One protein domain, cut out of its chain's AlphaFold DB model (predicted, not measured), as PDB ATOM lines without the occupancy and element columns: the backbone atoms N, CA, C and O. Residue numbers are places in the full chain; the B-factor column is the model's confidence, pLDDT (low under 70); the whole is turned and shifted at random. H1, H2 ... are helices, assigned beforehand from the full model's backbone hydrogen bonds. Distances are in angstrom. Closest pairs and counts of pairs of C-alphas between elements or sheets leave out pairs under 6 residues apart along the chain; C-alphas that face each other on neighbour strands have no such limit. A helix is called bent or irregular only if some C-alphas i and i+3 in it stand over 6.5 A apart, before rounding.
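AT A GLANCE: This is residues 2 to 151 and 162 to 166 of the 373 residues of an uncharacterized protein of Rhizopus azygosporus (UniProt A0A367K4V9). H3 runs through the middle of a rounded body of helices, crossed by the shorter H6, and H4 and the long, kinked H5 pack on H3. The hairpin of H1 and H2 covers one end of the longest axis; toward the other end H8 packs on H6, and H9 touches no helix. H7 packs on H5 and H6. The printed part has 155 residues with nine named helices, H1 to H9 in order, and no named strand: the class is all helix. The whole is compact, with a radius of gyration of the C-alphas of 15.0 A, and spans 43 by 32 by 32 A.

HOW THE PARTS SIT: H5, residues 73 to 97, is irregular: C-alphas 78 and 81 are 8.5 A apart, and it has a kink of 84 degrees near residue 80. Its residues 86 to 90 alone touch H3, residues 36 to 53, at a steep tilt of 62 degrees; the closest C-alphas, of Leu 41 and Phe 90, are 6.5 A apart. H6, residues 102 to 110, forms a helical hairpin with H5 and stands about perpendicular to H3, at 88 degrees, touching it closest at the C-alphas of Val 48 and Tyr 105, 5.1 A. H3 and H6 are the hubs, touching 4 helices each. H7, residues 116 to 123, touches H5, closest at the C-alphas of Val 84 and Leu 123, 5.8 A, and forms a hairpin with H6. H8, residues 131 to 139, touches H6 at a steep tilt of 59 degrees; the closest C-alphas, of Arg 104 and Tyr 137, are 4.9 A apart. H4, residues 56 to 66, forms a hairpin with H3 at a shallow tilt of 16 degrees. H1, residues 4 to 19, and H2, residues 21 to 30, form a hairpin, closest at the C-alphas of Ser 16 and Ala 24, 5.0 A; with H3 they are an up and down bundle, each helix running against the one before it. H9, residues 147 to 151, touches no helix. Every O i to N i+4 pair is within hydrogen-bond range in H2, H3, H4, H6, H7, H8 and H9, against 11 of 12 in H1 and 18 of 21 in H5.

IN THESE COORDINATES: From first to last C-alpha H5 measures 31.1 A, H3 25.6 A and H1 22.3 A. H1 begins at C-alpha 4, (-37.647, 19.275, 1.862), and H9 ends at C-alpha 151, (-10.613, -1.403, -17.509).

THE WHOLE: The two C-alphas farthest apart, of Ile 31 and Glu 166, are 46.2 A apart. Residues 152 to 161 are not printed, and the gap from C-alpha 151 to C-alpha 162 is 16.8 A. No link between named helices is long. The pLDDT is under 70 at residue 2 and residues 30 to 33, 97 to 100 and 127 to 132.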
ATOM      1  N   ASN A   2     -42.002  14.642  -0.834       59.19
ATOM      2  CA  ASN A   2     -41.471  15.542   0.194       59.19
ATOM      3  C   ASN A   2     -40.466  16.495  -0.486       59.19
ATOM      4  O   ASN A   2     -39.486  16.019  -1.054       59.19
ATOM      5  N   THR A   3     -40.750  17.799  -0.506       78.50
ATOM      6  CA  THR A   3     -39.946  18.838  -1.184       78.50
ATOM      7  C   THR A   3     -38.760  19.313  -0.348       78.50
ATOM      8  O   THR A   3     -37.876  20.002  -0.853       78.50
ATOM      9  N   GLU A   4     -38.699  18.908   0.918       84.19
ATOM     10  CA  GLU A   4     -37.647  19.275   1.862       84.19
ATOM     11  C   GLU A   4     -36.217  18.950   1.368       84.19
ATOM     12  O   GLU A   4     -35.376  19.851   1.421       84.19
ATOM     13  N   PRO A   5     -35.907  17.756   0.807       85.56
ATOM     14  CA  PRO A   5     -34.556  17.461   0.313       85.56
ATOM     15  C   PRO A   5     -34.148  18.345  -0.869       85.56
ATOM     16  O   PRO A   5     -32.983  18.711  -0.990       85.56
ATOM     17  N   VAL A   6     -35.111  18.711  -1.721       89.00
ATOM     18  CA  VAL A   6     -34.892  19.554  -2.905       89.00
ATOM     19  C   VAL A   6     -34.596  20.987  -2.493       89.00
ATOM     20  O   VAL A   6     -33.619  21.570  -2.948       89.00
ATOM     21  N   ASN A   7     -35.401  21.544  -1.588       89.50
ATOM     22  CA  ASN A   7     -35.196  22.904  -1.094       89.50
ATOM     23  C   ASN A   7     -33.834  23.040  -0.401       89.50
ATOM     24  O   ASN A   7     -33.101  23.994  -0.660       89.50
ATOM     25  N   ARG A   8     -33.466  22.043   0.414       90.38
ATOM     26  CA  ARG A   8     -32.155  21.993   1.070       90.38
ATOM     27  C   ARG A   8     -31.014  21.865   0.056       90.38
ATOM     28  O   ARG A   8     -29.982  22.507   0.222       90.38
ATOM     29  N   TYR A   9     -31.202  21.089  -1.012       91.88
ATOM     30  CA  TYR A   9     -30.240  20.992  -2.113       91.88
ATOM     31  C   TYR A   9     -30.053  22.322  -2.859       91.88
ATOM     32  O   TYR A   9     -28.921  22.740  -3.091       91.88
ATOM     33  N   LEU A  10     -31.137  23.034  -3.176       91.38
ATOM     34  CA  LEU A  10     -31.070  24.348  -3.825       91.38
ATOM     35  C   LEU A  10     -30.329  25.381  -2.962       91.38
ATOM     36  O   LEU A  10     -29.565  26.197  -3.484       91.38
ATOM     37  N   GLU A  11     -30.523  25.342  -1.643       91.19
ATOM     38  CA  GLU A  11     -29.786  26.190  -0.702       91.19
ATOM     39  C   GLU A  11     -28.296  25.824  -0.655       91.19
ATOM     40  O   GLU A  11     -27.438  26.708  -0.741       91.19
ATOM     41  N   PHE A  12     -27.986  24.526  -0.597       92.00
ATOM     42  CA  PHE A  12     -26.620  24.018  -0.677       92.00
ATOM     43  C   PHE A  12     -25.927  24.483  -1.963       92.00
ATOM     44  O   PHE A  12     -24.853  25.074  -1.884       92.00
ATOM     45  N   ARG A  13     -26.561  24.323  -3.130       89.50
ATOM     46  CA  ARG A  13     -26.009  24.733  -4.431       89.50
ATOM     47  C   ARG A  13     -25.726  26.236  -4.501       89.50
ATOM     48  O   ARG A  13     -24.662  26.657  -4.958       89.50
ATOM     49  N   LYS A  14     -26.655  27.068  -4.019       90.06
ATOM     50  CA  LYS A  14     -26.456  28.529  -3.935       90.06
ATOM     51  C   LYS A  14     -25.352  28.910  -2.955       90.06
ATOM     52  O   LYS A  14     -24.739  29.963  -3.103       90.06
ATOM     53  N   THR A  15     -25.130  28.094  -1.933       90.94
ATOM     54  CA  THR A  15     -24.057  28.307  -0.962       90.94
ATOM     55  C   THR A  15     -22.716  27.874  -1.547       90.94
ATOM     56  O   THR A  15     -21.760  28.638  -1.466       90.94
ATOM     57  N   SER A  16     -22.651  26.735  -2.241       89.88
ATOM     58  CA  SER A  16     -21.415  26.237  -2.858       89.88
ATOM     59  C   SER A  16     -20.841  27.192  -3.901       89.88
ATOM     60  O   SER A  16     -19.627  27.308  -4.017       89.88
ATOM     61  N   THR A  17     -21.689  27.927  -4.628       86.12
ATOM     62  CA  THR A  17     -21.226  28.968  -5.561       86.12
ATOM     63  C   THR A  17     -20.702  30.223  -4.861       86.12
ATOM     64  O   THR A  17     -19.921  30.959  -5.455       86.12
ATOM     65  N   LYS A  18     -21.109  30.479  -3.611       89.31
ATOM     66  CA  LYS A  18     -20.690  31.655  -2.832       89.31
ATOM     67  C   LYS A  18     -19.419  31.422  -2.027       89.31
ATOM     68  O   LYS A  18     -18.580  32.315  -1.983       89.31
ATOM     69  N   ILE A  19     -19.318  30.278  -1.352       88.56
ATOM     70  CA  ILE A  19     -18.248  30.017  -0.373       88.56
ATOM     71  C   ILE A  19     -17.293  28.896  -0.782       88.56
ATOM     72  O   ILE A  19     -16.334  28.666  -0.061       88.56
ATOM     73  N   GLY A  20     -17.534  28.231  -1.916       87.81
ATOM     74  CA  GLY A  20     -16.791  27.042  -2.331       87.81
ATOM     75  C   GLY A  20     -17.532  25.741  -2.013       87.81
ATOM     76  O   GLY A  20     -18.386  25.672  -1.123       87.81
ATOM     77  N   LEU A  21     -17.249  24.698  -2.802       88.38
ATOM     78  CA  LEU A  21     -17.892  23.387  -2.670       88.38
ATOM     79  C   LEU A  21     -17.520  22.707  -1.347       88.38
ATOM     80  O   LEU A  21     -18.392  22.156  -0.681       88.38
ATOM     81  N   GLU A  22     -16.247  22.749  -0.958       86.31
ATOM     82  CA  GLU A  22     -15.758  22.076   0.250       86.31
ATOM     83  C   GLU A  22     -16.353  22.698   1.519       86.31
ATOM     84  O   GLU A  22     -16.861  21.984   2.390       86.31
ATOM     85  N   GLU A  23     -16.390  24.025   1.590       87.31
ATOM     86  CA  GLU A  23     -16.945  24.789   2.704       87.31
ATOM     87  C   GLU A  23     -18.458  24.574   2.834       87.31
ATOM     88  O   GLU A  23     -18.963  24.314   3.933       87.31
ATOM     89  N   ALA A  24     -19.187  24.598   1.713       88.31
ATOM     90  CA  ALA A  24     -20.621  24.311   1.704       88.31
ATOM     91  C   ALA A  24     -20.915  22.876   2.173       88.31
ATOM     92  O   ALA A  24     -21.864  22.647   2.927       88.31
ATOM     93  N   LEU A  25     -20.085  21.903   1.791       86.69
ATOM     94  CA  LEU A  25     -20.230  20.518   2.237       86.69
ATOM     95  C   LEU A  25     -20.038  20.365   3.750       86.69
ATOM     96  O   LEU A  25     -20.757  19.583   4.374       86.69
ATOM     97  N   VAL A  26     -19.102  21.098   4.356       86.12
ATOM     98  CA  VAL A  26     -18.899  21.096   5.817       86.12
ATOM     99  C   VAL A  26     -20.097  21.723   6.538       86.12
ATOM    100  O   VAL A  26     -20.607  21.151   7.509       86.12
ATOM    101  N   GLN A  27     -20.597  22.853   6.036       86.00
ATOM    102  CA  GLN A  27     -21.747  23.551   6.614       86.00
ATOM    103  C   GLN A  27     -23.013  22.677   6.596       86.00
ATOM    104  O   GLN A  27     -23.692  22.528   7.611       86.00
ATOM    105  N   PHE A  28     -23.317  22.036   5.468       86.19
ATOM    106  CA  PHE A  28     -24.548  21.252   5.331       86.19
ATOM    107  C   PHE A  28     -24.464  19.844   5.943       86.19
ATOM    108  O   PHE A  28     -25.508  19.246   6.210       86.19
ATOM    109  N   LYS A  29     -23.257  19.334   6.236       77.31
ATOM    110  CA  LYS A  29     -23.056  18.107   7.033       77.31
ATOM    111  C   LYS A  29     -23.340  18.301   8.521       77.31
ATOM    112  O   LYS A  29     -23.716  17.346   9.191       77.31
ATOM    113  N   THR A  30     -23.131  19.505   9.045       65.56
ATOM    114  CA  THR A  30     -23.267  19.801  10.481       65.56
ATOM    115  C   THR A  30     -24.665  20.289  10.860       65.56
ATOM    116  O   THR A  30     -25.072  20.147  12.012       65.56
ATOM    117  N   ILE A  31     -25.426  20.813   9.895       59.31
ATOM    118  CA  ILE A  31     -26.724  21.455  10.123       59.31
ATOM    119  C   ILE A  31     -27.829  20.627   9.448       59.31
ATOM    120  O   ILE A  31     -28.115  20.809   8.265       59.31
ATOM    121  N   GLY A  32     -28.450  19.699  10.185       60.09
ATOM    122  CA  GLY A  32     -29.732  19.078   9.812       60.09
ATOM    123  C   GLY A  32     -29.869  17.585  10.132       60.09
ATOM    124  O   GLY A  32     -28.895  16.904  10.438       60.09
ATOM    125  N   GLN A  33     -31.102  17.069  10.044       67.00
ATOM    126  CA  GLN A  33     -31.370  15.634  10.180       67.00
ATOM    127  C   GLN A  33     -30.790  14.853   8.983       67.00
ATOM    128  O   GLN A  33     -30.778  15.385   7.861       67.00
ATOM    129  N   PRO A  34     -30.311  13.613   9.202       75.00
ATOM    130  CA  PRO A  34     -29.808  12.760   8.133       75.00
ATOM    131  C   PRO A  34     -30.944  12.430   7.163       75.00
ATOM    132  O   PRO A  34     -31.980  11.887   7.547       75.00
ATOM    133  N   ASN A  35     -30.752  12.784   5.895       87.88
ATOM    134  CA  ASN A  35     -31.694  12.490   4.825       87.88
ATOM    135  C   ASN A  35     -30.900  12.025   3.612       87.88
ATOM    136  O   ASN A  35     -30.281  12.827   2.911       87.88
ATOM    137  N   TRP A  36     -30.954  10.721   3.353       90.75
ATOM    138  CA  TRP A  36     -30.165  10.099   2.299       90.75
ATOM    139  C   TRP A  36     -30.475  10.672   0.907       90.75
ATOM    140  O   TRP A  36     -29.594  10.678   0.057       90.75
ATOM    141  N   LYS A  37     -31.691  11.193   0.650       91.94
ATOM    142  CA  LYS A  37     -32.025  11.815  -0.648       91.94
ATOM    143  C   LYS A  37     -31.268  13.120  -0.849       91.94
ATOM    144  O   LYS A  37     -30.769  13.370  -1.938       91.94
ATOM    145  N   PHE A  38     -31.170  13.936   0.199       92.12
ATOM    146  CA  PHE A  38     -30.358  15.152   0.162       92.12
ATOM    147  C   PHE A  38     -28.870  14.811   0.012       92.12
ATOM    148  O   PHE A  38     -28.191  15.393  -0.827       92.12
ATOM    149  N   GLU A  39     -28.379  13.827   0.769       91.88
ATOM    150  CA  GLU A  39     -26.993  13.357   0.653       91.88
ATOM    151  C   GLU A  39     -26.682  12.841  -0.757       91.88
ATOM    152  O   GLU A  39     -25.650  13.198  -1.319       91.88
ATOM    153  N   LEU A  40     -27.603  12.091  -1.368       93.81
ATOM    154  CA  LEU A  40     -27.482  11.624  -2.746       93.81
ATOM    155  C   LEU A  40     -27.410  12.792  -3.739       93.81
ATOM    156  O   LEU A  40     -26.535  12.789  -4.597       93.81
ATOM    157  N   LEU A  41     -28.262  13.817  -3.613       93.69
ATOM    158  CA  LEU A  41     -28.188  15.016  -4.464       93.69
ATOM    159  C   LEU A  41     -26.826  15.726  -4.339       93.69
ATOM    160  O   LEU A  41     -26.246  16.134  -5.345       93.69
ATOM    161  N   CYS A  42     -26.276  15.815  -3.126       92.81
ATOM    162  CA  CYS A  42     -24.937  16.362  -2.892       92.81
ATOM    163  C   CYS A  42     -23.828  15.493  -3.515       92.81
ATOM    164  O   CYS A  42     -22.881  16.038  -4.079       92.81
ATOM    165  N   GLU A  43     -23.935  14.162  -3.443       94.25
ATOM    166  CA  GLU A  43     -23.013  13.229  -4.109       94.25
ATOM    167  C   GLU A  43     -23.038  13.388  -5.635       94.25
ATOM    168  O   GLU A  43     -21.976  13.468  -6.257       94.25
ATOM    169  N   LEU A  44     -24.225  13.507  -6.237       93.56
ATOM    170  CA  LEU A  44     -24.386  13.738  -7.677       93.56
ATOM    171  C   LEU A  44     -23.758  15.073  -8.107       93.56
ATOM    172  O   LEU A  44     -22.984  15.105  -9.067       93.56
ATOM    173  N   PHE A  45     -24.027  16.156  -7.370       92.56
ATOM    174  CA  PHE A  45     -23.429  17.468  -7.634       92.56
ATOM    175  C   PHE A  45     -21.904  17.442  -7.516       92.56
ATOM    176  O   PHE A  45     -21.200  18.007  -8.355       92.56
ATOM    177  N   PHE A  46     -21.385  16.751  -6.496       93.12
ATOM    178  CA  PHE A  46     -19.949  16.604  -6.293       93.12
ATOM    179  C   PHE A  46     -19.286  15.889  -7.472       93.12
ATOM    180  O   PHE A  46     -18.290  16.387  -7.989       93.12
ATOM    181  N   ILE A  47     -19.855  14.773  -7.945       93.00
ATOM    182  CA  ILE A  47     -19.338  14.053  -9.120       93.00
ATOM    183  C   ILE A  47     -19.261  14.988 -10.330       93.00
ATOM    184  O   ILE A  47     -18.200  15.102 -10.943       93.00
ATOM    185  N   VAL A  48     -20.358  15.679 -10.654       91.38
ATOM    186  CA  VAL A  48     -20.422  16.572 -11.822       91.38
ATOM    187  C   VAL A  48     -19.354  17.665 -11.741       91.38
ATOM    188  O   VAL A  48     -18.622  17.872 -12.707       91.38
ATOM    189  N   ASN A  49     -19.210  18.312 -10.582       90.00
ATOM    190  CA  ASN A  49     -18.233  19.381 -10.381       90.00
ATOM    191  C   ASN A  49     -16.784  18.873 -10.530       90.00
ATOM    192  O   ASN A  49     -15.980  19.481 -11.240       90.00
ATOM    193  N   GLN A  50     -16.470  17.723  -9.931       90.94
ATOM    194  CA  GLN A  50     -15.129  17.135  -9.980       90.94
ATOM    195  C   GLN A  50     -14.726  16.692 -11.391       90.94
ATOM    196  O   GLN A  50     -13.588  16.900 -11.812       90.94
ATOM    197  N   VAL A  51     -15.652  16.099 -12.146       89.50
ATOM    198  CA  VAL A  51     -15.390  15.666 -13.529       89.50
ATOM    199  C   VAL A  51     -15.239  16.863 -14.470       89.50
ATOM    200  O   VAL A  51     -14.462  16.800 -15.424       89.50
ATOM    201  N   GLN A  52     -15.963  17.954 -14.212       87.62
ATOM    202  CA  GLN A  52     -15.904  19.162 -15.030       87.62
ATOM    203  C   GLN A  52     -14.581  19.925 -14.864       87.62
ATOM    204  O   GLN A  52     -14.070  20.461 -15.848       87.62
ATOM    205  N   ASN A  53     -14.041  19.991 -13.644       81.12
ATOM    206  CA  ASN A  53     -12.985  20.948 -13.293       81.12
ATOM    207  C   ASN A  53     -11.589  20.336 -13.097       81.12
ATOM    208  O   ASN A  53     -10.605  21.079 -13.096       81.12
ATOM    209  N   GLU A  54     -11.466  19.015 -12.936       76.50
ATOM    210  CA  GLU A  54     -10.196  18.375 -12.572       76.50
ATOM    211  C   GLU A  54      -9.632  17.405 -13.625       76.50
ATOM    212  O   GLU A  54     -10.272  17.030 -14.608       76.50
ATOM    213  N   THR A  55      -8.376  16.997 -13.415       72.06
ATOM    214  CA  THR A  55      -7.729  15.926 -14.177       72.06
ATOM    215  C   THR A  55      -8.127  14.551 -13.635       72.06
ATOM    216  O   THR A  55      -8.325  14.383 -12.434       72.06
ATOM    217  N   THR A  56      -8.136  13.537 -14.509       75.62
ATOM    218  CA  THR A  56      -8.569  12.149 -14.244       75.62
ATOM    219  C   THR A  56      -8.083  11.567 -12.902       75.62
ATOM    220  O   THR A  56      -8.838  10.888 -12.206       75.62
ATOM    221  N   GLU A  57      -6.829  11.815 -12.505       76.06
ATOM    222  CA  GLU A  57      -6.274  11.265 -11.257       76.06
ATOM    223  C   GLU A  57      -6.786  11.961  -9.993       76.06
ATOM    224  O   GLU A  57      -7.113  11.274  -9.020       76.06
ATOM    225  N   ARG A  58      -6.881  13.297 -10.003       81.12
ATOM    226  CA  ARG A  58      -7.394  14.064  -8.857       81.12
ATOM    227  C   ARG A  58      -8.894  13.843  -8.691       81.12
ATOM    228  O   ARG A  58      -9.315  13.475  -7.592       81.12
ATOM    229  N   THR A  59      -9.632  13.836  -9.806       82.06
ATOM    230  CA  THR A  59     -11.058  13.490  -9.855       82.06
ATOM    231  C   THR A  59     -11.326  12.148  -9.172       82.06
ATOM    232  O   THR A  59     -12.204  12.047  -8.320       82.06
ATOM    233  N   ASN A  60     -10.538  11.111  -9.474       84.88
ATOM    234  CA  ASN A  60     -10.695   9.800  -8.843       84.88
ATOM    235  C   ASN A  60     -10.481   9.832  -7.317       84.88
ATOM    236  O   ASN A  60     -11.248   9.215  -6.577       84.88
ATOM    237  N   VAL A  61      -9.435  10.508  -6.830       85.88
ATOM    238  CA  VAL A  61      -9.157  10.591  -5.383       85.88
ATOM    239  C   VAL A  61     -10.269  11.361  -4.665       85.88
ATOM    240  O   VAL A  61     -10.768  10.900  -3.632       85.88
ATOM    241  N   ALA A  62     -10.712  12.480  -5.239       86.88
ATOM    242  CA  ALA A  62     -11.793  13.294  -4.701       86.88
ATOM    243  C   ALA A  62     -13.113  12.507  -4.656       86.88
ATOM    244  O   ALA A  62     -13.703  12.348  -3.586       86.88
ATOM    245  N   ILE A  63     -13.538  11.922  -5.782       88.62
ATOM    246  CA  ILE A  63     -14.782  11.142  -5.873       88.62
ATOM    247  C   ILE A  63     -14.761   9.967  -4.891       88.62
ATOM    248  O   ILE A  63     -15.704   9.790  -4.123       88.62
ATOM    249  N   ARG A  64     -13.681   9.181  -4.834       83.31
ATOM    250  CA  ARG A  64     -13.639   8.009  -3.942       83.31
ATOM    251  C   ARG A  64     -13.642   8.365  -2.459       83.31
ATOM    252  O   ARG A  64     -14.110   7.556  -1.665       83.31
ATOM    253  N   SER A  65     -13.106   9.525  -2.081       85.88
ATOM    254  CA  SER A  65     -13.067   9.954  -0.677       85.88
ATOM    255  C   SER A  65     -14.385  10.571  -0.205       85.88
ATOM    256  O   SER A  65     -14.739  10.433   0.968       85.88
ATOM    257  N   PHE A  66     -15.124  11.225  -1.104       88.19
ATOM    258  CA  PHE A  66     -16.361  11.917  -0.760       88.19
ATOM    259  C   PHE A  66     -17.606  11.025  -0.843       88.19
ATOM    260  O   PHE A  66     -18.465  11.094   0.039       88.19
ATOM    261  N   ILE A  67     -17.700  10.193  -1.883       92.38
ATOM    262  CA  ILE A  67     -18.894   9.403  -2.195       92.38
ATOM    263  C   ILE A  67     -19.049   8.237  -1.209       92.38
ATOM    264  O   ILE A  67     -18.123   7.449  -1.002       92.38
ATOM    265  N   LYS A  68     -20.232   8.097  -0.603       91.69
ATOM    266  CA  LYS A  68     -20.561   7.060   0.385       91.69
ATOM    267  C   LYS A  68     -21.743   6.210  -0.056       91.69
ATOM    268  O   LYS A  68     -21.609   4.989  -0.117       91.69
ATOM    269  N   LEU A  69     -22.874   6.834  -0.377       93.31
ATOM    270  CA  LEU A  69     -24.113   6.140  -0.730       93.31
ATOM    271  C   LEU A  69     -23.947   5.397  -2.050       93.31
ATOM    272  O   LEU A  69     -24.178   4.189  -2.113       93.31
ATOM    273  N   LEU A  70     -23.445   6.082  -3.079       93.75
ATOM    274  CA  LEU A  70     -23.197   5.458  -4.378       93.75
ATOM    275  C   LEU A  70     -22.037   4.453  -4.343       93.75
ATOM    276  O   LEU A  70     -21.914   3.664  -5.267       93.75
ATOM    277  N   ASN A  71     -21.222   4.404  -3.285       93.88
ATOM    278  CA  ASN A  71     -20.207   3.358  -3.094       93.88
ATOM    279  C   ASN A  71     -20.748   2.095  -2.397       93.88
ATOM    280  O   ASN A  71     -20.035   1.094  -2.322       93.88
ATOM    281  N   SER A  72     -21.986   2.122  -1.899       94.25
ATOM    282  CA  SER A  72     -22.602   1.027  -1.150       94.25
ATOM    283  C   SER A  72     -23.507   0.183  -2.050       94.25
ATOM    284  O   SER A  72     -24.614   0.588  -2.404       94.25
ATOM    285  N   GLU A  73     -23.064  -1.027  -2.405       93.94
ATOM    286  CA  GLU A  73     -23.889  -1.976  -3.171       93.94
ATOM    287  C   GLU A  73     -25.227  -2.324  -2.490       93.94
ATOM    288  O   GLU A  73     -26.244  -2.349  -3.196       93.94
ATOM    289  N   PRO A  74     -25.291  -2.542  -1.153       94.94
ATOM    290  CA  PRO A  74     -26.562  -2.763  -0.465       94.94
ATOM    291  C   PRO A  74     -27.528  -1.590  -0.639       94.94
ATOM    292  O   PRO A  74     -28.689  -1.800  -0.984       94.94
ATOM    293  N   PHE A  75     -27.028  -0.358  -0.496       95.00
ATOM    294  CA  PHE A  75     -27.837   0.848  -0.656       95.00
ATOM    295  C   PHE A  75     -28.399   0.968  -2.077       95.00
ATOM    296  O   PHE A  75     -29.590   1.221  -2.254       95.00
ATOM    297  N   ILE A  76     -27.566   0.743  -3.100       94.12
ATOM    298  CA  ILE A  76     -28.009   0.816  -4.500       94.12
ATOM    299  C   ILE A  76     -29.076  -0.240  -4.789       94.12
ATOM    300  O   ILE A  76     -30.070   0.044  -5.459       94.12
ATOM    301  N   SER A  77     -28.881  -1.452  -4.274       91.69
ATOM    302  CA  SER A  77     -29.808  -2.564  -4.483       91.69
ATOM    303  C   SER A  77     -31.163  -2.300  -3.822       91.69
ATOM    304  O   SER A  77     -32.200  -2.493  -4.458       91.69
ATOM    305  N   GLU A  78     -31.163  -1.796  -2.586       94.19
ATOM    306  CA  GLU A  78     -32.373  -1.480  -1.819       94.19
ATOM    307  C   GLU A  78     -33.142  -0.278  -2.394       94.19
ATOM    308  O   GLU A  78     -34.374  -0.287  -2.447       94.19
ATOM    309  N   HIS A  79     -32.433   0.742  -2.888       93.56
ATOM    310  CA  HIS A  79     -33.036   2.016  -3.295       93.56
ATOM    311  C   HIS A  79     -33.029   2.282  -4.806       93.56
ATOM    312  O   HIS A  79     -33.319   3.404  -5.220       93.56
ATOM    313  N   SER A  80     -32.763   1.276  -5.642       90.56
ATOM    314  CA  SER A  80     -32.583   1.410  -7.101       90.56
ATOM    315  C   SER A  80     -33.609   2.316  -7.804       90.56
ATOM    316  O   SER A  80     -33.223   3.258  -8.495       90.56
ATOM    317  N   LYS A  81     -34.915   2.103  -7.582       90.38
ATOM    318  CA  LYS A  81     -35.980   2.942  -8.167       90.38
ATOM    319  C   LYS A  81     -35.898   4.397  -7.696       90.38
ATOM    320  O   LYS A  81     -36.009   5.316  -8.498       90.38
ATOM    321  N   SER A  82     -35.679   4.606  -6.400       91.12
ATOM    322  CA  SER A  82     -35.619   5.959  -5.841       91.12
ATOM    323  C   SER A  82     -34.336   6.695  -6.238       91.12
ATOM    324  O   SER A  82     -34.350   7.919  -6.324       91.12
ATOM    325  N   ILE A  83     -33.238   5.974  -6.495       92.31
ATOM    326  CA  ILE A  83     -32.006   6.543  -7.056       92.31
ATOM    327  C   ILE A  83     -32.280   7.080  -8.458       92.31
ATOM    328  O   ILE A  83     -31.926   8.221  -8.731       92.31
ATOM    329  N   VAL A  84     -32.958   6.304  -9.312       89.75
ATOM    330  CA  VAL A  84     -33.343   6.755 -10.659       89.75
ATOM    331  C   VAL A  84     -34.193   8.023 -10.587       89.75
ATOM    332  O   VAL A  84     -33.814   9.028 -11.176       89.75
ATOM    333  N   GLU A  85     -35.259   8.020  -9.782       89.62
ATOM    334  CA  GLU A  85     -36.123   9.199  -9.588       89.62
ATOM    335  C   GLU A  85     -35.342  10.421  -9.064       89.62
ATOM    336  O   GLU A  85     -35.623  11.557  -9.438       89.62
ATOM    337  N   THR A  86     -34.347  10.204  -8.195       90.50
ATOM    338  CA  THR A  86     -33.522  11.291  -7.644       90.50
ATOM    339  C   THR A  86     -32.533  11.833  -8.677       90.50
ATOM    340  O   THR A  86     -32.284  13.034  -8.693       90.50
ATOM    341  N   VAL A  87     -31.988  10.981  -9.551       89.81
ATOM    342  CA  VAL A  87     -31.109  11.406 -10.650       89.81
ATOM    343  C   VAL A  87     -31.884  12.180 -11.713       89.81
ATOM    344  O   VAL A  87     -31.383  13.200 -12.177       89.81
ATOM    345  N   GLU A  88     -33.097  11.748 -12.062       87.06
ATOM    346  CA  GLU A  88     -33.979  12.482 -12.983       87.06
ATOM    347  C   GLU A  88     -34.301  13.873 -12.419       87.06
ATOM    348  O   GLU A  88     -34.058  14.887 -13.069       87.06
ATOM    349  N   LEU A  89     -34.705  13.935 -11.147       88.56
ATOM    350  CA  LEU A  89     -34.960  15.195 -10.452       88.56
ATOM    351  C   LEU A  89     -33.723  16.102 -10.383       88.56
ATOM    352  O   LEU A  89     -33.828  17.311 -10.574       88.56
ATOM    353  N   PHE A  90     -32.551  15.535 -10.095       90.06
ATOM    354  CA  PHE A  90     -31.288  16.271 -10.094       90.06
ATOM    355  C   PHE A  90     -31.000  16.879 -11.468       90.06
ATOM    356  O   PHE A  90     -30.663  18.056 -11.553       90.06
ATOM    357  N   GLN A  91     -31.167  16.102 -12.539       87.00
ATOM    358  CA  GLN A  91     -30.965  16.582 -13.903       87.00
ATOM    359  C   GLN A  91     -31.914  17.732 -14.233       87.00
ATOM    360  O   GLN A  91     -31.446  18.753 -14.726       87.00
ATOM    361  N   ASP A  92     -33.201  17.614 -13.904       86.31
ATOM    362  CA  ASP A  92     -34.185  18.677 -14.139       86.31
ATOM    363  C   ASP A  92     -33.805  19.980 -13.424       86.31
ATOM    364  O   ASP A  92     -33.842  21.058 -14.021       86.31
ATOM    365  N   ILE A  93     -33.393  19.884 -12.156       88.19
ATOM    366  CA  ILE A  93     -32.955  21.038 -11.359       88.19
ATOM    367  C   ILE A  93     -31.686  21.662 -11.948       88.19
ATOM    368  O   ILE A  93     -31.554  22.887 -12.013       88.19
ATOM    369  N   GLU A  94     -30.716  20.844 -12.354       87.12
ATOM    370  CA  GLU A  94     -29.472  21.359 -12.912       87.12
ATOM    371  C   GLU A  94     -29.685  21.982 -14.294       87.12
ATOM    372  O   GLU A  94     -29.234  23.106 -14.485       87.12
ATOM    373  N   TYR A  95     -30.439  21.355 -15.203       82.38
ATOM    374  CA  TYR A  95     -30.711  21.889 -16.548       82.38
ATOM    375  C   TYR A  95     -31.461  23.225 -16.544       82.38
ATOM    376  O   TYR A  95     -31.243  24.053 -17.429       82.38
ATOM    377  N   GLN A  96     -32.343  23.455 -15.567       77.94
ATOM    378  CA  GLN A  96     -33.052  24.734 -15.431       77.94
ATOM    379  C   GLN A  96     -32.121  25.890 -15.038       77.94
ATOM    380  O   GLN A  96     -32.394  27.045 -15.356       77.94
ATOM    381  N   GLU A  97     -31.024  25.581 -14.354       68.69
ATOM    382  CA  GLU A  97     -30.126  26.561 -13.740       68.69
ATOM    383  C   GLU A  97     -28.783  26.673 -14.494       68.69
ATOM    384  O   GLU A  97     -28.120  27.707 -14.434       68.69
ATOM    385  N   THR A  98     -28.363  25.632 -15.225       62.44
ATOM    386  CA  THR A  98     -27.139  25.592 -16.037       62.44
ATOM    387  C   THR A  98     -27.392  24.946 -17.404       62.44
ATOM    388  O   THR A  98     -27.980  23.878 -17.521       62.44
ATOM    389  N   SER A  99     -26.860  25.540 -18.479       57.78
ATOM    390  CA  SER A  99     -26.910  24.981 -19.845       57.78
ATOM    391  C   SER A  99     -25.881  23.858 -20.084       57.78
ATOM    392  O   SER A  99     -25.408  23.667 -21.204       57.78
ATOM    393  N   ILE A 100     -25.427  23.196 -19.021       59.62
ATOM    394  CA  ILE A 100     -24.223  22.358 -19.011       59.62
ATOM    395  C   ILE A 100     -24.617  20.880 -19.139       59.62
ATOM    396  O   ILE A 100     -25.681  20.472 -18.690       59.62
ATOM    397  N   GLY A 101     -23.751  20.061 -19.749       72.12
ATOM    398  CA  GLY A 101     -23.935  18.613 -19.928       72.12
ATOM    399  C   GLY A 101     -23.870  17.806 -18.623       72.12
ATOM    400  O   GLY A 101     -22.994  16.961 -18.458       72.12
ATOM    401  N   VAL A 102     -24.800  18.051 -17.699       84.62
ATOM    402  CA  VAL A 102     -24.890  17.424 -16.367       84.62
ATOM    403  C   VAL A 102     -24.942  15.904 -16.480       84.62
ATOM    404  O   VAL A 102     -24.188  15.200 -15.807       84.62
ATOM    405  N   THR A 103     -25.776  15.386 -17.387       84.38
ATOM    406  CA  THR A 103     -25.891  13.944 -17.639       84.38
ATOM    407  C   THR A 103     -24.567  13.350 -18.109       84.38
ATOM    408  O   THR A 103     -24.186  12.274 -17.652       84.38
ATOM    409  N   ARG A 104     -23.831  14.066 -18.969       87.19
ATOM    410  CA  ARG A 104     -22.528  13.619 -19.463       87.19
ATOM    411  C   ARG A 104     -21.532  13.465 -18.321       87.19
ATOM    412  O   ARG A 104     -20.977  12.387 -18.145       87.19
ATOM    413  N   TYR A 105     -21.320  14.519 -17.536       90.06
ATOM    414  CA  TYR A 105     -20.335  14.494 -16.453       90.06
ATOM    415  C   TYR A 105     -20.690  13.497 -15.355       90.06
ATOM    416  O   TYR A 105     -19.797  12.861 -14.797       90.06
ATOM    417  N   LEU A 106     -21.984  13.308 -15.083       90.19
ATOM    418  CA  LEU A 106     -22.430  12.282 -14.153       90.19
ATOM    419  C   LEU A 106     -22.030  10.885 -14.644       90.19
ATOM    420  O   LEU A 106     -21.408  10.146 -13.886       90.19
ATOM    421  N   VAL A 107     -22.339  10.541 -15.902       90.06
ATOM    422  CA  VAL A 107     -22.004   9.231 -16.493       90.06
ATOM    423  C   VAL A 107     -20.490   9.020 -16.565       90.06
ATOM    424  O   VAL A 107     -20.011   7.963 -16.156       90.06
ATOM    425  N   GLU A 108     -19.726  10.025 -17.004       90.81
ATOM    426  CA  GLU A 108     -18.256   9.976 -17.010       90.81
ATOM    427  C   GLU A 108     -17.697   9.723 -15.596       90.81
ATOM    428  O   GLU A 108     -16.745   8.960 -15.422       90.81
ATOM    429  N   GLY A 109     -18.312  10.327 -14.576       91.62
ATOM    430  CA  GLY A 109     -17.915  10.189 -13.180       91.62
ATOM    431  C   GLY A 109     -18.151   8.804 -12.580       91.62
ATOM    432  O   GLY A 109     -17.412   8.392 -11.681       91.62
ATOM    433  N   LEU A 110     -19.125   8.048 -13.097       92.75
ATOM    434  CA  LEU A 110     -19.402   6.687 -12.623       92.75
ATOM    435  C   LEU A 110     -18.216   5.754 -12.839       92.75
ATOM    436  O   LEU A 110     -18.034   4.841 -12.037       92.75
ATOM    437  N   VAL A 111     -17.389   5.995 -13.862       93.25
ATOM    438  CA  VAL A 111     -16.196   5.184 -14.154       93.25
ATOM    439  C   VAL A 111     -15.299   5.063 -12.920       93.25
ATOM    440  O   VAL A 111     -14.769   3.985 -12.664       93.25
ATOM    441  N   TYR A 112     -15.194   6.119 -12.107       91.88
ATOM    442  CA  TYR A 112     -14.336   6.158 -10.918       91.88
ATOM    443  C   TYR A 112     -14.898   5.395  -9.709       91.88
ATOM    444  O   TYR A 112     -14.185   5.199  -8.716       91.88
ATOM    445  N   LEU A 113     -16.158   4.956  -9.762       92.94
ATOM    446  CA  LEU A 113     -16.820   4.293  -8.644       92.94
ATOM    447  C   LEU A 113     -16.591   2.768  -8.667       92.94
ATOM    448  O   LEU A 113     -16.668   2.128  -9.721       92.94
ATOM    449  N   PRO A 114     -16.355   2.124  -7.509       92.44
ATOM    450  CA  PRO A 114     -16.331   0.665  -7.390       92.44
ATOM    451  C   PRO A 114     -17.633   0.007  -7.874       92.44
ATOM    452  O   PRO A 114     -17.576  -1.035  -8.516       92.44
ATOM    453  N   THR A 115     -18.776   0.652  -7.650       94.56
ATOM    454  CA  THR A 115     -20.141   0.174  -7.945       94.56
ATOM    455  C   THR A 115     -20.639   0.517  -9.357       94.56
ATOM    456  O   THR A 115     -21.807   0.278  -9.679       94.56
ATOM    457  N   ARG A 116     -19.767   1.061 -10.220       93.94
ATOM    458  CA  ARG A 116     -20.062   1.544 -11.587       93.94
ATOM    459  C   ARG A 116     -20.975   0.633 -12.407       93.94
ATOM    460  O   ARG A 116     -21.908   1.113 -13.038       93.94
ATOM    461  N   ALA A 117     -20.746  -0.681 -12.360       93.62
ATOM    462  CA  ALA A 117     -21.509  -1.661 -13.128       93.62
ATOM    463  C   ALA A 117     -22.970  -1.765 -12.657       93.62
ATOM    464  O   ALA A 117     -23.878  -1.893 -13.473       93.62
ATOM    465  N   ILE A 118     -23.222  -1.685 -11.348       93.69
ATOM    466  CA  ILE A 118     -24.583  -1.724 -10.795       93.69
ATOM    467  C   ILE A 118     -25.277  -0.383 -11.046       93.69
ATOM    468  O   ILE A 118     -26.451  -0.352 -11.426       93.69
ATOM    469  N   LEU A 119     -24.548   0.724 -10.888       92.31
ATOM    470  CA  LEU A 119     -25.077   2.065 -11.117       92.31
ATOM    471  C   LEU A 119     -25.482   2.275 -12.571       92.31
ATOM    472  O   LEU A 119     -26.615   2.676 -12.814       92.31
ATOM    473  N   ILE A 120     -24.629   1.936 -13.540       91.06
ATOM    474  CA  ILE A 120     -24.960   2.138 -14.955       91.06
ATOM    475  C   ILE A 120     -26.184   1.308 -15.376       91.06
ATOM    476  O   ILE A 120     -27.059   1.821 -16.067       91.06
ATOM    477  N   LYS A 121     -26.320   0.072 -14.867       89.88
ATOM    478  CA  LYS A 121     -27.514  -0.774 -15.066       89.88
ATOM    479  C   LYS A 121     -28.767  -0.206 -14.411       89.88
ATOM    480  O   LYS A 121     -29.880  -0.434 -14.878       89.88
ATOM    481  N   THR A 122     -28.600   0.461 -13.275       89.19
ATOM    482  CA  THR A 122     -29.707   1.085 -12.548       89.19
ATOM    483  C   THR A 122     -30.187   2.317 -13.302       89.19
ATOM    484  O   THR A 122     -31.380   2.448 -13.558       89.19
ATOM    485  N   LEU A 123     -29.257   3.169 -13.732       86.19
ATOM    486  CA  LEU A 123     -29.552   4.414 -14.433       86.19
ATOM    487  C   LEU A 123     -30.029   4.195 -15.868       86.19
ATOM    488  O   LEU A 123     -30.854   4.969 -16.337       86.19
ATOM    489  N   SER A 124     -29.628   3.109 -16.536       81.81
ATOM    490  CA  SER A 124     -30.145   2.779 -17.873       81.81
ATOM    491  C   SER A 124     -31.642   2.437 -17.897       81.81
ATOM    492  O   SER A 124     -32.210   2.255 -18.970       81.81
ATOM    493  N   LYS A 125     -32.284   2.300 -16.728       76.38
ATOM    494  CA  LYS A 125     -33.740   2.131 -16.591       76.38
ATOM    495  C   LYS A 125     -34.495   3.467 -16.545       76.38
ATOM    496  O   LYS A 125     -35.723   3.447 -16.553       76.38
ATOM    497  N   SER A 126     -33.784   4.592 -16.445       70.69
ATOM    498  CA  SER A 126     -34.362   5.939 -16.452       70.69
ATOM    499  C   SER A 126     -35.021   6.254 -17.793       70.69
ATOM    500  O   SER A 126     -34.558   5.819 -18.845       70.69
ATOM    501  N   SER A 127     -36.098   7.037 -17.743       60.16
ATOM    502  CA  SER A 127     -36.818   7.509 -18.930       60.16
ATOM    503  C   SER A 127     -36.197   8.762 -19.564       60.16
ATOM    504  O   SER A 127     -36.366   8.979 -20.762       60.16
ATOM    505  N   TYR A 128     -35.449   9.558 -18.787       54.88
ATOM    506  CA  TYR A 128     -34.839  10.823 -19.226       54.88
ATOM    507  C   TYR A 128     -33.419  10.668 -19.764       54.88
ATOM    508  O   TYR A 128     -32.987  11.430 -20.632       54.88
ATOM    509  N   VAL A 129     -32.681   9.664 -19.291       55.75
ATOM    510  CA  VAL A 129     -31.397   9.327 -19.896       55.75
ATOM    511  C   VAL A 129     -31.688   8.460 -21.111       55.75
ATOM    512  O   VAL A 129     -31.923   7.260 -20.974       55.75
ATOM    513  N   SER A 130     -31.696   9.049 -22.314       60.38
ATOM    514  CA  SER A 130     -31.796   8.213 -23.510       60.38
ATOM    515  C   SER A 130     -30.656   7.192 -23.463       60.38
ATOM    516  O   SER A 130     -29.490   7.516 -23.195       60.38
ATOM    517  N   LYS A 131     -31.010   5.919 -23.635       66.06
ATOM    518  CA  LYS A 131     -30.053   4.814 -23.547       66.06
ATOM    519  C   LYS A 131     -28.891   5.020 -24.528       66.06
ATOM    520  O   LYS A 131     -27.746   4.757 -24.181       66.06
ATOM    521  N   GLU A 132     -29.183   5.613 -25.686       63.06
ATOM    522  CA  GLU A 132     -28.221   6.037 -26.711       63.06
ATOM    523  C   GLU A 132     -27.256   7.125 -26.213       63.06
ATOM    524  O   GLU A 132     -26.043   6.984 -26.351       63.06
ATOM    525  N   ASN A 133     -27.756   8.161 -25.531       75.19
ATOM    526  CA  ASN A 133     -26.903   9.211 -24.967       75.19
ATOM    527  C   ASN A 133     -26.011   8.677 -23.837       75.19
ATOM    528  O   ASN A 133     -24.892   9.153 -23.662       75.19
ATOM    529  N   THR A 134     -26.473   7.674 -23.081       79.81
ATOM    530  CA  THR A 134     -25.679   7.053 -22.002       79.81
ATOM    531  C   THR A 134     -24.398   6.427 -22.538       79.81
ATOM    532  O   THR A 134     -23.341   6.588 -21.933       79.81
ATOM    533  N   ILE A 135     -24.491   5.728 -23.672       82.75
ATOM    534  CA  ILE A 135     -23.347   5.094 -24.336       82.75
ATOM    535  C   ILE A 135     -22.358   6.178 -24.765       82.75
ATOM    536  O   ILE A 135     -21.195   6.143 -24.364       82.75
ATOM    537  N   HIS A 136     -22.846   7.190 -25.484       84.31
ATOM    538  CA  HIS A 136     -22.006   8.276 -25.974       84.31
ATOM    539  C   HIS A 136     -21.281   9.014 -24.835       84.31
ATOM    540  O   HIS A 136     -20.079   9.276 -24.906       84.31
ATOM    541  N   TYR A 137     -21.984   9.297 -23.735       86.12
ATOM    542  CA  TYR A 137     -21.398   9.940 -22.556       86.12
ATOM    543  C   TYR A 137     -20.422   9.042 -21.792       86.12
ATOM    544  O   TYR A 137     -19.434   9.532 -21.253       86.12
ATOM    545  N   ALA A 138     -20.664   7.732 -21.744       86.38
ATOM    546  CA  ALA A 138     -19.711   6.791 -21.163       86.38
ATOM    547  C   ALA A 138     -18.400   6.769 -21.962       86.38
ATOM    548  O   ALA A 138     -17.317   6.704 -21.382       86.38
ATOM    549  N   LEU A 139     -18.488   6.860 -23.290       89.50
ATOM    550  CA  LEU A 139     -17.331   6.804 -24.178       89.50
ATOM    551  C   LEU A 139     -16.618   8.155 -24.342       89.50
ATOM    552  O   LEU A 139     -15.424   8.175 -24.650       89.50
ATOM    553  N   SER A 140     -17.270   9.287 -24.053       87.81
ATOM    554  CA  SER A 140     -16.670  10.622 -24.215       87.81
ATOM    555  C   SER A 140     -15.469  10.897 -23.304       87.81
ATOM    556  O   SER A 140     -14.691  11.823 -23.566       87.81
ATOM    557  N   CYS A 141     -15.270  10.115 -22.238       86.94
ATOM    558  CA  CYS A 141     -14.070  10.203 -21.405       86.94
ATOM    559  C   CYS A 141     -12.932   9.268 -21.837       86.94
ATOM    560  O   CYS A 141     -11.809   9.502 -21.393       86.94
ATOM    561  N   ALA A 142     -13.162   8.292 -22.727       90.38
ATOM    562  CA  ALA A 142     -12.224   7.199 -23.016       90.38
ATOM    563  C   ALA A 142     -10.793   7.673 -23.336       90.38
ATOM    564  O   ALA A 142      -9.831   7.174 -22.759       90.38
ATOM    565  N   TYR A 143     -10.637   8.701 -24.177       86.31
ATOM    566  CA  TYR A 143      -9.321   9.228 -24.572       86.31
ATOM    567  C   TYR A 143      -8.537   9.923 -23.443       86.31
ATOM    568  O   TYR A 143      -7.340  10.162 -23.587       86.31
ATOM    569  N   ARG A 144      -9.194  10.267 -22.327       86.12
ATOM    570  CA  ARG A 144      -8.581  10.903 -21.143       86.12
ATOM    571  C   ARG A 144      -8.277   9.902 -20.023       86.12
ATOM    572  O   ARG A 144      -7.677  10.278 -19.011       86.12
ATOM    573  N   LEU A 145      -8.722   8.655 -20.163       88.50
ATOM    574  CA  LEU A 145      -8.550   7.620 -19.152       88.50
ATOM    575  C   LEU A 145      -7.182   6.947 -19.290       88.50
ATOM    576  O   LEU A 145      -6.718   6.642 -20.384       88.50
ATOM    577  N   ASN A 146      -6.547   6.663 -18.153       88.56
ATOM    578  CA  ASN A 146      -5.387   5.773 -18.120       88.56
ATOM    579  C   ASN A 146      -5.834   4.297 -18.199       88.56
ATOM    580  O   ASN A 146      -7.023   3.982 -18.129       88.56
ATOM    581  N   SER A 147      -4.878   3.371 -18.296       86.56
ATOM    582  CA  SER A 147      -5.151   1.932 -18.448       86.56
ATOM    583  C   SER A 147      -6.057   1.348 -17.355       86.56
ATOM    584  O   SER A 147      -6.914   0.516 -17.645       86.56
ATOM    585  N   LYS A 148      -5.915   1.811 -16.106       88.62
ATOM    586  CA  LYS A 148      -6.756   1.373 -14.985       88.62
ATOM    587  C   LYS A 148      -8.213   1.789 -15.183       88.62
ATOM    588  O   LYS A 148      -9.104   0.964 -15.005       88.62
ATOM    589  N   PHE A 149      -8.464   3.046 -15.544       90.00
ATOM    590  CA  PHE A 149      -9.828   3.538 -15.758       90.00
ATOM    591  C   PHE A 149     -10.437   3.016 -17.063       90.00
ATOM    592  O   PHE A 149     -11.644   2.817 -17.124       90.00
ATOM    593  N   MET A 150      -9.618   2.688 -18.067       90.81
ATOM    594  CA  MET A 150     -10.084   1.983 -19.266       90.81
ATOM    595  C   MET A 150     -10.639   0.589 -18.946       90.81
ATOM    596  O   MET A 150     -11.653   0.195 -19.517       90.81
ATOM    597  N   LEU A 151     -10.045  -0.138 -17.991       90.56
ATOM    598  CA  LEU A 151     -10.613  -1.403 -17.509       90.56
ATOM    599  C   LEU A 151     -11.961  -1.182 -16.802       90.56
ATOM    600  O   LEU A 151     -12.906  -1.941 -16.997       90.56
ATOM    601  N   GLU A 162     -25.492  -5.708 -20.999       91.69
ATOM    602  CA  GLU A 162     -26.259  -6.720 -20.261       91.69
ATOM    603  C   GLU A 162     -27.652  -6.225 -19.859       91.69
ATOM    604  O   GLU A 162     -28.606  -7.000 -19.886       91.69
ATOM    605  N   ALA A 163     -27.772  -4.952 -19.474       89.12
ATOM    606  CA  ALA A 163     -29.057  -4.358 -19.123       89.12
ATOM    607  C   ALA A 163     -29.910  -3.981 -20.339       89.12
ATOM    608  O   ALA A 163     -31.130  -3.916 -20.201       89.12
ATOM    609  N   ASN A 164     -29.296  -3.723 -21.499       87.50
ATOM    610  CA  ASN A 164     -30.000  -3.283 -22.705       87.50
ATOM    611  C   ASN A 164     -29.454  -4.000 -23.959       87.50
ATOM    612  O   ASN A 164     -28.769  -3.379 -24.782       87.50
ATOM    613  N   PRO A 165     -29.727  -5.311 -24.115       90.75
ATOM    614  CA  PRO A 165     -29.203  -6.108 -25.224       90.75
ATOM    615  C   PRO A 165     -29.586  -5.576 -26.610       90.75
ATOM    616  O   PRO A 165     -28.861  -5.805 -27.576       90.75
ATOM    617  N   GLU A 166     -30.696  -4.845 -26.716       89.12
ATOM    618  CA  GLU A 166     -31.174  -4.236 -27.957       89.12
ATOM    619  C   GLU A 166     -30.189  -3.212 -28.558       89.12
ATOM    620  O   GLU A 166     -30.190  -3.010 -29.770       89.12
TER     621      GLU A 166